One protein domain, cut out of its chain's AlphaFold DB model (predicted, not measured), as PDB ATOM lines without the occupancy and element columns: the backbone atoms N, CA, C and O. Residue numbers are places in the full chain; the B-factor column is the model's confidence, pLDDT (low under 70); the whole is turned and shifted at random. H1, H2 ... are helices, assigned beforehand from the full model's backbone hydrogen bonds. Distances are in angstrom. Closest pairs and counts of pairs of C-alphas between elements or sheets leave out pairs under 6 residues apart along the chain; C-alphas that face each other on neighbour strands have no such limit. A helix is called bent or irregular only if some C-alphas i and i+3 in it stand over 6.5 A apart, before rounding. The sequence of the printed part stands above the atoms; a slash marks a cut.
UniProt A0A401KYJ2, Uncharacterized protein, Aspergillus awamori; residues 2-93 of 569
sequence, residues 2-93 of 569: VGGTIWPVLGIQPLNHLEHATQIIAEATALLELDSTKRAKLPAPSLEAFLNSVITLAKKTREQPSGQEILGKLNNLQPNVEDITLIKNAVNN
ATOM      1  N   VAL A   2     191.698 267.780 316.013       40.09
ATOM      2  CA  VAL A   2     190.331 267.282 315.774       40.09
ATOM      3  C   VAL A   2     190.135 267.014 314.282       40.09
ATOM      4  O   VAL A   2     190.160 267.944 313.478       40.09
ATOM      5  N   GLY A   3     189.932 265.749 313.910       42.22
ATOM      6  CA  GLY A   3     189.538 265.362 312.555       42.22
ATOM      7  C   GLY A   3     188.061 265.669 312.316       42.22
ATOM      8  O   GLY A   3     187.212 264.805 312.520       42.22
ATOM      9  N   GLY A   4     187.748 266.905 311.923       50.75
ATOM     10  CA  GLY A   4     186.383 267.302 311.582       50.75
ATOM     11  C   GLY A   4     185.843 266.454 310.429       50.75
ATOM     12  O   GLY A   4     186.381 266.493 309.324       50.75
ATOM     13  N   THR A   5     184.780 265.683 310.674       60.28
ATOM     14  CA  THR A   5     184.110 264.925 309.609       60.28
ATOM     15  C   THR A   5     183.302 265.896 308.760       60.28
ATOM     16  O   THR A   5     182.214 266.318 309.148       60.28
ATOM     17  N   ILE A   6     183.868 266.276 307.615       67.44
ATOM     18  CA  ILE A   6     183.177 267.056 306.589       67.44
ATOM     19  C   ILE A   6     182.086 266.161 305.996       67.44
ATOM     20  O   ILE A   6     182.384 265.144 305.366       67.44
ATOM     21  N   TRP A   7     180.832 266.534 306.231       69.75
ATOM     22  CA  TRP A   7     179.669 265.921 305.598       69.75
ATOM     23  C   TRP A   7     179.442 266.535 304.205       69.75
ATOM     24  O   TRP A   7     179.760 267.711 304.009       69.75
ATOM     25  N   PRO A   8     178.901 265.774 303.237       74.12
ATOM     26  CA  PRO A   8     178.533 266.301 301.931       74.12
ATOM     27  C   PRO A   8     177.408 267.329 302.070       74.12
ATOM     28  O   PRO A   8     176.635 267.311 303.031       74.12
ATOM     29  N   VAL A   9     177.297 268.219 301.085       79.12
ATOM     30  CA  VAL A   9     176.135 269.104 300.966       79.12
ATOM     31  C   VAL A   9     174.942 268.252 300.537       79.12
ATOM     32  O   VAL A   9     175.001 267.591 299.504       79.12
ATOM     33  N   LEU A  10     173.884 268.264 301.346       81.56
ATOM     34  CA  LEU A  10     172.651 267.513 301.117       81.56
ATOM     35  C   LEU A  10     171.477 268.466 300.904       81.56
ATOM     36  O   LEU A  10     171.463 269.581 301.430       81.56
ATOM     37  N   GLY A  11     170.454 267.989 300.204       80.88
ATOM     38  CA  GLY A  11     169.211 268.717 299.985       80.88
ATOM     39  C   GLY A  11     169.208 269.604 298.738       80.88
ATOM     40  O   GLY A  11     168.368 270.506 298.641       80.88
ATOM     41  N   ILE A  12     170.120 269.369 297.785       85.88
ATOM     42  CA  ILE A  12     170.178 270.130 296.533       85.88
ATOM     43  C   ILE A  12     168.950 269.768 295.682       85.88
ATOM     44  O   ILE A  12     168.591 268.600 295.534       85.88
ATOM     45  N   GLN A  13     168.270 270.784 295.142       86.94
ATOM     46  CA  GLN A  13     166.980 270.636 294.452       86.94
ATOM     47  C   GLN A  13     167.018 271.262 293.041       86.94
ATOM     48  O   GLN A  13     166.468 272.348 292.849       86.94
ATOM     49  N   PRO A  14     167.630 270.591 292.040       84.44
ATOM     50  CA  PRO A  14     167.622 271.017 290.635       84.44
ATOM     51  C   PRO A  14     166.209 271.247 290.088       84.44
ATOM     52  O   PRO A  14     165.251 270.624 290.550       84.44
ATOM     53  N   LEU A  15     166.055 272.122 289.091       82.44
ATOM     54  CA  LEU A  15     164.733 272.468 288.555       82.44
ATOM     55  C   LEU A  15     164.083 271.288 287.809       82.44
ATOM     56  O   LEU A  15     162.899 271.015 288.002       82.44
ATOM     57  N   ASN A  16     164.864 270.553 287.016       86.44
ATOM     58  CA  ASN A  16     164.417 269.367 286.289       86.44
ATOM     59  C   ASN A  16     164.319 268.144 287.219       86.44
ATOM     60  O   ASN A  16     165.248 267.829 287.961       86.44
ATOM     61  N   HIS A  17     163.211 267.405 287.138       85.56
ATOM     62  CA  HIS A  17     162.984 266.194 287.931       85.56
ATOM     63  C   HIS A  17     164.004 265.063 287.678       85.56
ATOM     64  O   HIS A  17     164.333 264.330 288.608       85.56
ATOM     65  N   LEU A  18     164.564 264.948 286.465       86.94
ATOM     66  CA  LEU A  18     165.568 263.928 286.111       86.94
ATOM     67  C   LEU A  18     166.944 264.231 286.729       86.94
ATOM     68  O   LEU A  18     167.590 263.354 287.307       86.94
ATOM     69  N   GLU A  19     167.365 265.495 286.662       88.94
ATOM     70  CA  GLU A  19     168.567 265.988 287.346       88.94
ATOM     71  C   GLU A  19     168.405 265.874 288.863       88.94
ATOM     72  O   GLU A  19     169.322 265.447 289.554       88.94
ATOM     73  N   HIS A  20     167.214 266.187 289.386       90.56
ATOM     74  CA  HIS A  20     166.910 266.077 290.812       90.56
ATOM     75  C   HIS A  20     166.910 264.617 291.300       90.56
ATOM     76  O   HIS A  20     167.428 264.345 292.381       90.56
ATOM     77  N   ALA A  21     166.443 263.664 290.488       90.38
ATOM     78  CA  ALA A  21     166.590 262.234 290.771       90.38
ATOM     79  C   ALA A  21     168.063 261.795 290.788       90.38
ATOM     80  O   ALA A  21     168.502 261.167 291.750       90.38
ATOM     81  N   THR A  22     168.845 262.180 289.773       91.56
ATOM     82  CA  THR A  22     170.293 261.900 289.708       91.56
ATOM     83  C   THR A  22     171.037 262.481 290.920       91.56
ATOM     84  O   THR A  22     171.851 261.793 291.534       91.56
ATOM     85  N   GLN A  23     170.704 263.711 291.316       90.25
ATOM     86  CA  GLN A  23     171.281 264.395 292.474       90.25
ATOM     87  C   GLN A  23     170.955 263.676 293.793       90.25
ATOM     88  O   GLN A  23     171.848 263.461 294.607       90.25
ATOM     89  N   ILE A  24     169.705 263.243 293.990       91.62
ATOM     90  CA  ILE A  24     169.302 262.468 295.175       91.62
ATOM     91  C   ILE A  24     169.997 261.102 295.227       91.62
ATOM     92  O   ILE A  24     170.390 260.670 296.310       91.62
ATOM     93  N   ILE A  25     170.197 260.436 294.086       89.81
ATOM     94  CA  ILE A  25     170.953 259.174 294.011       89.81
ATOM     95  C   ILE A  25     172.423 259.403 294.405       89.81
ATOM     96  O   ILE A  25     172.969 258.631 295.197       89.81
ATOM     97  N   ALA A  26     173.054 260.471 293.912       88.81
ATOM     98  CA  ALA A  26     174.428 260.823 294.269       88.81
ATOM     99  C   ALA A  26     174.574 261.173 295.764       88.81
ATOM    100  O   ALA A  26     175.472 260.655 296.428       88.81
ATOM    101  N   GLU A  27     173.658 261.977 296.317       88.62
ATOM    102  CA  GLU A  27     173.612 262.292 297.752       88.62
ATOM    103  C   GLU A  27     173.413 261.026 298.604       88.62
ATOM    104  O   GLU A  27     174.159 260.805 299.558       88.62
ATOM    105  N   ALA A  28     172.476 260.146 298.232       88.38
ATOM    106  CA  ALA A  28     172.232 258.885 298.937       88.38
ATOM    107  C   ALA A  28     173.435 257.927 298.892       88.38
ATOM    108  O   ALA A  28     173.727 257.254 299.882       88.38
ATOM    109  N   THR A  29     174.159 257.882 297.770       87.50
ATOM    110  CA  THR A  29     175.364 257.049 297.622       87.50
ATOM    111  C   THR A  29     176.505 257.575 298.496       87.50
ATOM    112  O   THR A  29     177.096 256.811 299.257       87.50
ATOM    113  N   ALA A  30     176.749 258.891 298.487       84.50
ATOM    114  CA  ALA A  30     177.756 259.521 299.346       84.50
ATOM    115  C   ALA A  30     177.458 259.333 300.849       84.50
ATOM    116  O   ALA A  30     178.377 259.161 301.652       84.50
ATOM    117  N   LEU A  31     176.177 259.327 301.238       82.38
ATOM    118  CA  LEU A  31     175.750 258.990 302.600       82.38
ATOM    119  C   LEU A  31     176.076 257.540 302.982       82.38
ATOM    120  O   LEU A  31     176.603 257.301 304.070       82.38
ATOM    121  N   LEU A  32     175.791 256.588 302.091       83.06
ATOM    122  CA  LEU A  32     176.028 255.161 302.317       83.06
ATOM    123  C   LEU A  32     177.527 254.843 302.462       83.06
ATOM    124  O   LEU A  32     177.927 254.100 303.362       83.06
ATOM    125  N   GLU A  33     178.373 255.463 301.635       81.38
ATOM    126  CA  GLU A  33     179.833 255.348 301.741       81.38
ATOM    127  C   GLU A  33     180.362 255.911 303.073       81.38
ATOM    128  O   GLU A  33     181.221 255.297 303.717       81.38
ATOM    129  N   LEU A  34     179.833 257.045 303.543       75.38
ATOM    130  CA  LEU A  34     180.277 257.674 304.791       75.38
ATOM    131  C   LEU A  34     179.871 256.906 306.053       75.38
ATOM    132  O   LEU A  34     180.682 256.814 306.979       75.38
ATOM    133  N   ASP A  35     178.671 256.323 306.095       70.56
ATOM    134  CA  ASP A  35     178.267 255.475 307.224       70.56
ATOM    135  C   ASP A  35     179.162 254.227 307.316       70.56
ATOM    136  O   ASP A  35     179.742 253.947 308.373       70.56
ATOM    137  N   SER A  36     179.395 253.564 306.173       70.00
ATOM    138  CA  SER A  36     180.241 252.365 306.087       70.00
ATOM    139  C   SER A  36     181.695 252.599 306.524       70.00
ATOM    140  O   SER A  36     182.317 251.701 307.096       70.00
ATOM    141  N   THR A  37     182.233 253.804 306.301       67.69
ATOM    142  CA  THR A  37     183.652 254.123 306.539       67.69
ATOM    143  C   THR A  37     183.934 254.821 307.867       67.69
ATOM    144  O   THR A  37     185.062 254.731 308.353       67.69
ATOM    145  N   LYS A  38     182.967 255.542 308.459       68.44
ATOM    146  CA  LYS A  38     183.242 256.444 309.602       68.44
ATOM    147  C   LYS A  38     182.326 256.277 310.817       68.44
ATOM    148  O   LYS A  38     182.698 256.779 311.876       68.44
ATOM    149  N   ARG A  39     181.172 255.594 310.709       64.00
ATOM    150  CA  ARG A  39     180.204 255.372 311.819       64.00
ATOM    151  C   ARG A  39     179.889 256.625 312.661       64.00
ATOM    152  O   ARG A  39     179.654 256.550 313.869       64.00
ATOM    153  N   ALA A  40     179.914 257.798 312.033       66.62
ATOM    154  CA  ALA A  40     179.646 259.071 312.687       66.62
ATOM    155  C   ALA A  40     178.139 259.361 312.664       66.62
ATOM    156  O   ALA A  40     177.475 259.130 311.658       66.62
ATOM    157  N   LYS A  41     177.583 259.903 313.756       71.00
ATOM    158  CA  LYS A  41     176.162 260.288 313.781       71.00
ATOM    159  C   LYS A  41     175.920 261.450 312.814       71.00
ATOM    160  O   LYS A  41     176.533 262.508 312.965       71.00
ATOM    161  N   LEU A  42     175.015 261.250 311.858       71.88
ATOM    162  CA  LEU A  42     174.633 262.272 310.888       71.88
ATOM    163  C   LEU A  42     173.980 263.481 311.591       71.88
ATOM    164  O   LEU A  42     173.157 263.272 312.489       71.88
ATOM    165  N   PRO A  43     174.278 264.737 311.206       81.00
ATOM    166  CA  PRO A  43     173.585 265.892 311.760       81.00
ATOM    167  C   PRO A  43     172.101 265.885 311.371       81.00
ATOM    168  O   PRO A  43     171.761 265.797 310.192       81.00
ATOM    169  N   ALA A  44     171.215 266.049 312.357       78.19
ATOM    170  CA  ALA A  44     169.768 266.134 312.144       78.19
ATOM    171  C   ALA A  44     169.331 267.105 311.017       78.19
ATOM    172  O   ALA A  44     168.566 266.662 310.159       78.19
ATOM    173  N   PRO A  45     169.834 268.359 310.916       82.75
ATOM    174  CA  PRO A  45     169.429 269.261 309.829       82.75
ATOM    175  C   PRO A  45     169.892 268.787 308.440       82.75
ATOM    176  O   PRO A  45     169.247 269.088 307.441       82.75
ATOM    177  N   SER A  46     170.981 268.016 308.356       82.62
ATOM    178  CA  SER A  46     171.457 267.431 307.096       82.62
ATOM    179  C   SER A  46     170.536 266.295 306.630       82.62
ATOM    180  O   SER A  46     170.216 266.214 305.445       82.62
ATOM    181  N   LEU A  47     170.044 265.467 307.562       84.12
ATOM    182  CA  LEU A  47     169.025 264.450 307.275       84.12
ATOM    183  C   LEU A  47     167.699 265.093 306.844       84.12
ATOM    184  O   LEU A  47     167.086 264.661 305.873       84.12
ATOM    185  N   GLU A  48     167.272 266.148 307.541       88.19
ATOM    186  CA  GLU A  48     166.052 266.891 307.223       88.19
ATOM    187  C   GLU A  48     166.119 267.558 305.837       88.19
ATOM    188  O   GLU A  48     165.153 267.482 305.074       88.19
ATOM    189  N   ALA A  49     167.260 268.144 305.462       88.56
ATOM    190  CA  ALA A  49     167.472 268.707 304.127       88.56
ATOM    191  C   ALA A  49     167.369 267.641 303.019       88.56
ATOM    192  O   ALA A  49     166.688 267.857 302.012       88.56
ATOM    193  N   PHE A  50     167.977 266.466 303.225       91.00
ATOM    194  CA  PHE A  50     167.880 265.336 302.298       91.00
ATOM    195  C   PHE A  50     166.432 264.829 302.159       91.00
ATOM    196  O   PHE A  50     165.913 264.731 301.045       91.00
ATOM    197  N   LEU A  51     165.739 264.576 303.275       91.25
ATOM    198  CA  LEU A  51     164.352 264.090 303.269       91.25
ATOM    199  C   LEU A  51     163.388 265.085 302.602       91.25
ATOM    200  O   LEU A  51     162.537 264.676 301.811       91.25
ATOM    201  N   ASN A  52     163.553 266.389 302.845       92.38
ATOM    202  CA  ASN A  52     162.776 267.419 302.152       92.38
ATOM    203  C   ASN A  52     163.048 267.432 300.638       92.38
ATOM    204  O   ASN A  52     162.109 267.565 299.853       92.38
ATOM    205  N   SER A  53     164.297 267.221 300.209       91.06
ATOM    206  CA  SER A  53     164.640 267.097 298.786       91.06
ATOM    207  C   SER A  53     163.953 265.891 298.130       91.06
ATOM    208  O   SER A  53     163.334 266.044 297.075       91.06
ATOM    209  N   VAL A  54     163.949 264.725 298.791       92.12
ATOM    210  CA  VAL A  54     163.226 263.516 298.340       92.12
ATOM    211  C   VAL A  54     161.714 263.764 298.231       92.12
ATOM    212  O   VAL A  54     161.094 263.390 297.233       92.12
ATOM    213  N   ILE A  55     161.115 264.458 299.205       92.19
ATOM    214  CA  ILE A  55     159.695 264.850 299.167       92.19
ATOM    215  C   ILE A  55     159.414 265.811 298.000       92.19
ATOM    216  O   ILE A  55     158.392 265.672 297.322       92.19
ATOM    217  N   THR A  56     160.307 266.766 297.722       91.31
ATOM    218  CA  THR A  56     160.186 267.664 296.561       91.31
ATOM    219  C   THR A  56     160.298 266.905 295.236       91.31
ATOM    220  O   THR A  56     159.529 267.195 294.320       91.31
ATOM    221  N   LEU A  57     161.182 265.905 295.119       92.12
ATOM    222  CA  LEU A  57     161.260 265.063 293.919       92.12
ATOM    223  C   LEU A  57     159.947 264.301 293.696       92.12
ATOM    224  O   LEU A  57     159.398 264.335 292.598       92.12
ATOM    225  N   ALA A  58     159.403 263.668 294.740       88.06
ATOM    226  CA  ALA A  58     158.141 262.934 294.649       88.06
ATOM    227  C   ALA A  58     156.967 263.826 294.189       88.06
ATOM    228  O   ALA A  58     156.121 263.378 293.413       88.06
ATOM    229  N   LYS A  59     156.943 265.103 294.605       89.50
ATOM    230  CA  LYS A  59     155.994 266.110 294.093       89.50
ATOM    231  C   LYS A  59     156.236 266.414 292.612       89.50
ATOM    232  O   LYS A  59     155.318 266.234 291.819       89.50
ATOM    233  N   LYS A  60     157.468 266.761 292.217       88.19
ATOM    234  CA  LYS A  60     157.828 267.056 290.812       88.19
ATOM    235  C   LYS A  60     157.496 265.910 289.854       88.19
ATOM    236  O   LYS A  60     157.052 266.171 288.741       88.19
ATOM    237  N   THR A  61     157.685 264.659 290.274       84.69
ATOM    238  CA  THR A  61     157.341 263.472 289.473       84.69
ATOM    239  C   THR A  61     155.827 263.267 289.368       84.69
ATOM    240  O   THR A  61     155.336 262.899 288.305       84.69
ATOM    241  N   ARG A  62     155.063 263.557 290.432       82.56
ATOM    242  CA  ARG A  62     153.588 263.535 290.414       82.56
ATOM    243  C   ARG A  62     152.983 264.673 289.578       82.56
ATOM    244  O   ARG A  62     151.901 264.506 289.028       82.56
ATOM    245  N   GLU A  63     153.659 265.814 289.515       81.56
ATOM    246  CA  GLU A  63     153.232 267.024 288.798       81.56
ATOM    247  C   GLU A  63     153.685 267.050 287.323       81.56
ATOM    248  O   GLU A  63     153.475 268.049 286.636       81.56
ATOM    249  N   GLN A  64     154.273 265.961 286.804       78.50
ATOM    250  CA  GLN A  64     154.545 265.845 285.369       78.50
ATOM    251  C   GLN A  64     153.236 265.788 284.559       78.50
ATOM    252  O   GLN A  64     152.309 265.068 284.945       78.50
ATOM    253  N   PRO A  65     153.146 266.500 283.418       73.56
ATOM    254  CA  PRO A  65     151.955 266.482 282.579       73.56
ATOM    255  C   PRO A  65     151.718 265.079 282.011       73.56
ATOM    256  O   PRO A  65     152.632 264.434 281.494       73.56
ATOM    257  N   SER A  66     150.470 264.612 282.078       77.38
ATOM    258  CA  SER A  66     150.091 263.301 281.537       77.38
ATOM    259  C   SER A  66     150.380 263.228 280.036       77.38
ATOM    260  O   SER A  66     150.146 264.194 279.312       77.38
ATOM    261  N   GLY A  67     150.784 262.061 279.520       76.19
ATOM    262  CA  GLY A  67     150.942 261.854 278.073       76.19
ATOM    263  C   GLY A  67     149.675 262.193 277.269       76.19
ATOM    264  O   GLY A  67     149.769 262.695 276.153       76.19
ATOM    265  N   GLN A  68     148.488 262.019 277.863       72.06
ATOM    266  CA  GLN A  68     147.212 262.444 277.270       72.06
ATOM    267  C   GLN A  68     147.019 263.969 277.294       72.06
ATOM    268  O   GLN A  68     146.410 264.527 276.386       72.06
ATOM    269  N   GLU A  69     147.557 264.657 278.300       76.50
ATOM    270  CA  GLU A  69     147.531 266.119 278.402       76.50
ATOM    271  C   GLU A  69     148.529 266.761 277.425       76.50
ATOM    272  O   GLU A  69     148.208 267.762 276.786       76.50
ATOM    273  N   ILE A  70     149.706 266.148 277.245       78.62
ATOM    274  CA  ILE A  70     150.681 266.514 276.207       78.62
ATOM    275  C   ILE A  70     150.052 266.335 274.820       78.62
ATOM    276  O   ILE A  70     150.092 267.262 274.016       78.62
ATOM    277  N   LEU A  71     149.410 265.191 274.552       76.88
ATOM    278  CA  LEU A  71     148.724 264.936 273.280       76.88
ATOM    279  C   LEU A  71     147.549 265.905 273.055       76.88
ATOM    280  O   LEU A  71     147.371 266.425 271.956       76.88
ATOM    281  N   GLY A  72     146.788 266.225 274.106       79.56
ATOM    282  CA  GLY A  72     145.745 267.251 274.062       79.56
ATOM    283  C   GLY A  72     146.301 268.638 273.725       79.56
ATOM    284  O   GLY A  72     145.744 269.334 272.878       79.56
ATOM    285  N   LYS A  73     147.427 269.036 274.328       80.69
ATOM    286  CA  LYS A  73     148.122 270.296 274.012       80.69
ATOM    287  C   LYS A  73     148.680 270.300 272.583       80.69
ATOM    288  O   LYS A  73     148.557 271.316 271.909       80.69
ATOM    289  N   LEU A  74     149.195 269.171 272.092       78.50
ATOM    290  CA  LEU A  74     149.663 269.012 270.711       78.50
ATOM    291  C   LEU A  74     148.520 269.197 269.696       78.50
ATOM    292  O   LEU A  74     148.649 269.988 268.765       78.50
ATOM    293  N   ASN A  75     147.373 268.550 269.921       79.56
ATOM    294  CA  ASN A  75     146.203 268.668 269.043       79.56
ATOM    295  C   ASN A  75     145.642 270.104 269.011       79.56
ATOM    296  O   ASN A  75     145.220 270.576 267.960       79.56
ATOM    297  N   ASN A  76     145.698 270.837 270.131       79.19
ATOM    298  CA  ASN A  76     145.328 272.260 270.176       79.19
ATOM    299  C   ASN A  76     146.327 273.185 269.445       79.19
ATOM    300  O   ASN A  76     145.985 274.326 269.143       79.19
ATOM    301  N   LEU A  77     147.547 272.720 269.148       75.88
ATOM    302  CA  LEU A  77     148.541 273.466 268.365       75.88
ATOM    303  C   LEU A  77     148.469 273.173 266.858       75.88
ATOM    304  O   LEU A  77     148.971 273.978 266.074       75.88
ATOM    305  N   GLN A  78     147.822 272.078 266.448       77.62
ATOM    306  CA  GLN A  78     147.659 271.687 265.045       77.62
ATOM    307  C   GLN A  78     147.104 272.803 264.123       77.62
ATOM    308  O   GLN A  78     147.742 273.047 263.096       77.62
ATOM    309  N   PRO A  79     146.037 273.562 264.471       75.62
ATOM    310  CA  PRO A  79     145.550 274.646 263.607       75.62
ATOM    311  C   PRO A  79     146.585 275.759 263.374       75.62
ATOM    312  O   PRO A  79     146.628 276.339 262.293       75.62
ATOM    313  N   ASN A  80     147.485 276.021 264.333       78.06
ATOM    314  CA  ASN A  80     148.561 276.998 264.133       78.06
ATOM    315  C   ASN A  80     149.586 276.504 263.097       78.06
ATOM    316  O   ASN A  80     150.137 277.303 262.344       78.06
ATOM    317  N   VAL A  81     149.847 275.192 263.042       77.12
ATOM    318  CA  VAL A  81     150.719 274.590 262.019       77.12
ATOM    319  C   VAL A  81     150.065 274.707 260.641       77.12
ATOM    320  O   VAL A  81     150.726 275.089 259.677       77.12
ATOM    321  N   GLU A  82     148.764 274.436 260.557       80.69
ATOM    322  CA  GLU A  82     147.971 274.539 259.328       80.69
ATOM    323  C   GLU A  82     147.964 275.984 258.789       80.69
ATOM    324  O   GLU A  82     148.350 276.199 257.634       80.69
ATOM    325  N   ASP A  83     147.690 276.983 259.636       81.31
ATOM    326  CA  ASP A  83     147.795 278.411 259.287       81.31
ATOM    327  C   ASP A  83     149.214 278.804 258.834       81.31
ATOM    328  O   ASP A  83     149.377 279.506 257.831       81.31
ATOM    329  N   ILE A  84     150.265 278.310 259.501       81.75
ATOM    330  CA  ILE A  84     151.661 278.549 259.090       81.75
ATOM    331  C   ILE A  84     151.941 277.960 257.696       81.75
ATOM    332  O   ILE A  84     152.632 278.603 256.897       81.75
ATOM    333  N   THR A  85     151.391 276.789 257.346       81.19
ATOM    334  CA  THR A  85     151.531 276.251 255.977       81.19
ATOM    335  C   THR A  85     150.782 277.094 254.943       81.19
ATOM    336  O   THR A  85     151.332 277.359 253.872       81.19
ATOM    337  N   LEU A  86     149.583 277.592 255.268       84.06
ATOM    338  CA  LEU A  86     148.819 278.501 254.407       84.06
ATOM    339  C   LEU A  86     149.572 279.814 254.155       84.06
ATOM    340  O   LEU A  86     149.706 280.232 253.003       84.06
ATOM    341  N   ILE A  87     150.129 280.422 255.205       81.62
ATOM    342  CA  ILE A  87     150.949 281.639 255.113       81.62
ATOM    343  C   ILE A  87     152.197 281.383 254.259       81.62
ATOM    344  O   ILE A  87     152.492 282.171 253.358       81.62
ATOM    345  N   LYS A  88     152.905 280.267 254.476       82.94
ATOM    346  CA  LYS A  88     154.099 279.901 253.695       82.94
ATOM    347  C   LYS A  88     153.782 279.727 252.205       82.94
ATOM    348  O   LYS A  88     154.524 280.222 251.360       82.94
ATOM    349  N   ASN A  89     152.654 279.097 251.881       80.00
ATOM    350  CA  ASN A  89     152.191 278.936 250.502       80.00
ATOM    351  C   ASN A  89     151.787 280.281 249.869       80.00
ATOM    352  O   ASN A  89     152.140 280.548 248.722       80.00
ATOM    353  N   ALA A  90     151.119 281.165 250.619       81.44
ATOM    354  CA  ALA A  90     150.780 282.509 250.152       81.44
ATOM    355  C   ALA A  90     152.028 283.370 249.872       81.44
ATOM    356  O   ALA A  90     152.098 284.022 248.832       81.44
ATOM    357  N   VAL A  91     153.037 283.331 250.751       78.00
ATOM    358  CA  VAL A  91     154.314 284.044 250.563       78.00
ATOM    359  C   VAL A  91     155.078 283.505 249.350       78.00
ATOM    360  O   VAL A  91     155.537 284.298 248.528       78.00
ATOM    361  N   ASN A  92     155.151 282.181 249.176       75.75
ATOM    362  CA  ASN A  92     155.777 281.574 247.997       75.75
ATOM    363  C   ASN A  92     155.088 282.010 246.691       75.75
ATOM    364  O   ASN A  92     155.771 282.366 245.734       75.75
ATOM    365  N   ASN A  93     153.752 282.064 246.664       70.94
ATOM    366  CA  ASN A  93     152.994 282.515 245.491       70.94
ATOM    367  C   ASN A  93     153.220 284.002 245.158       70.94
ATOM    368  O   ASN A  93     153.179 284.372 243.986       70.94
TER     369      ASN A  93
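This is residues 2 to 93 of the 569 residues of an uncharacterized protein of Aspergillus awamori (UniProt A0A401KYJ2). What is the overall shape? A helical hairpin of H1 and H2 makes a slender body, and from its open end the bent helix H3 sticks out as a long free arm, residues 65 to 93, which adds much of the length. The stretch before H1, residues 2 to 16, runs alongside the hairpin with no named element. What is it built of? The printed part has 92 residues with three named helices, H1, H2 and H3 in that order along the chain, and no named strand, and its class is all helix. How spread out is it? It is extended, with a radius of gyration of the C-alphas of 23.5 A, and spans 81 by 26 by 19 A.

Is the longest helix straight? H3, residues 67 to 93, was assigned as one helix by its hydrogen bonds but is bent: C-alphas 76 and 79 are 7.0 A apart. Its arms, H3a with residues 67 to 76 and H3b with residues 79 to 93, stand at a steep tilt of 39 degrees. Which helices touch? H1, residues 17 to 38, and H2, residues 44 to 62, form a hairpin and touch, H1 with residues 17 to 27 alone; their closest C-alphas, those of His 17 and Lys 60, are 6.0 A apart. They run opposite ways at a shallow tilt of 29 degrees. What stays apart? Both H3a and H3b are apart from H1 and from H2. What do the backbones show? In H1, H2, H3a and H3b every O i to N i+4 pair is within hydrogen-bond range.

Where does the longest helix end? H3b measures 21.1 A from first to last C-alpha and ends at C-alpha 93, at (152.994, 282.515, 245.491). H3a measures 14.2 A and begins at C-alpha 67, at (150.942, 261.854, 278.073). Where are the other two helices? H1 begins at C-alpha 17, at (162.984, 266.194, 287.931), and is 31.2 A long, while H2 is 27.2 A long.

How large is it? The C-alphas of Val 2 and Asn 93 are the two farthest apart, at 81.0 A; without the stretch that stands free, residues 65 to 93, the body spans 46 by 18 by 15 A. Are there cuts or long links? The printed part has no cut, and the links from H1 to H2 and from H2 to H3 are both tight, with 5 and 4 residues. Where is confidence low? The mean pLDDT of the printed part is 80.1, and residues 2 to 7 and 37 to 40 are under 70.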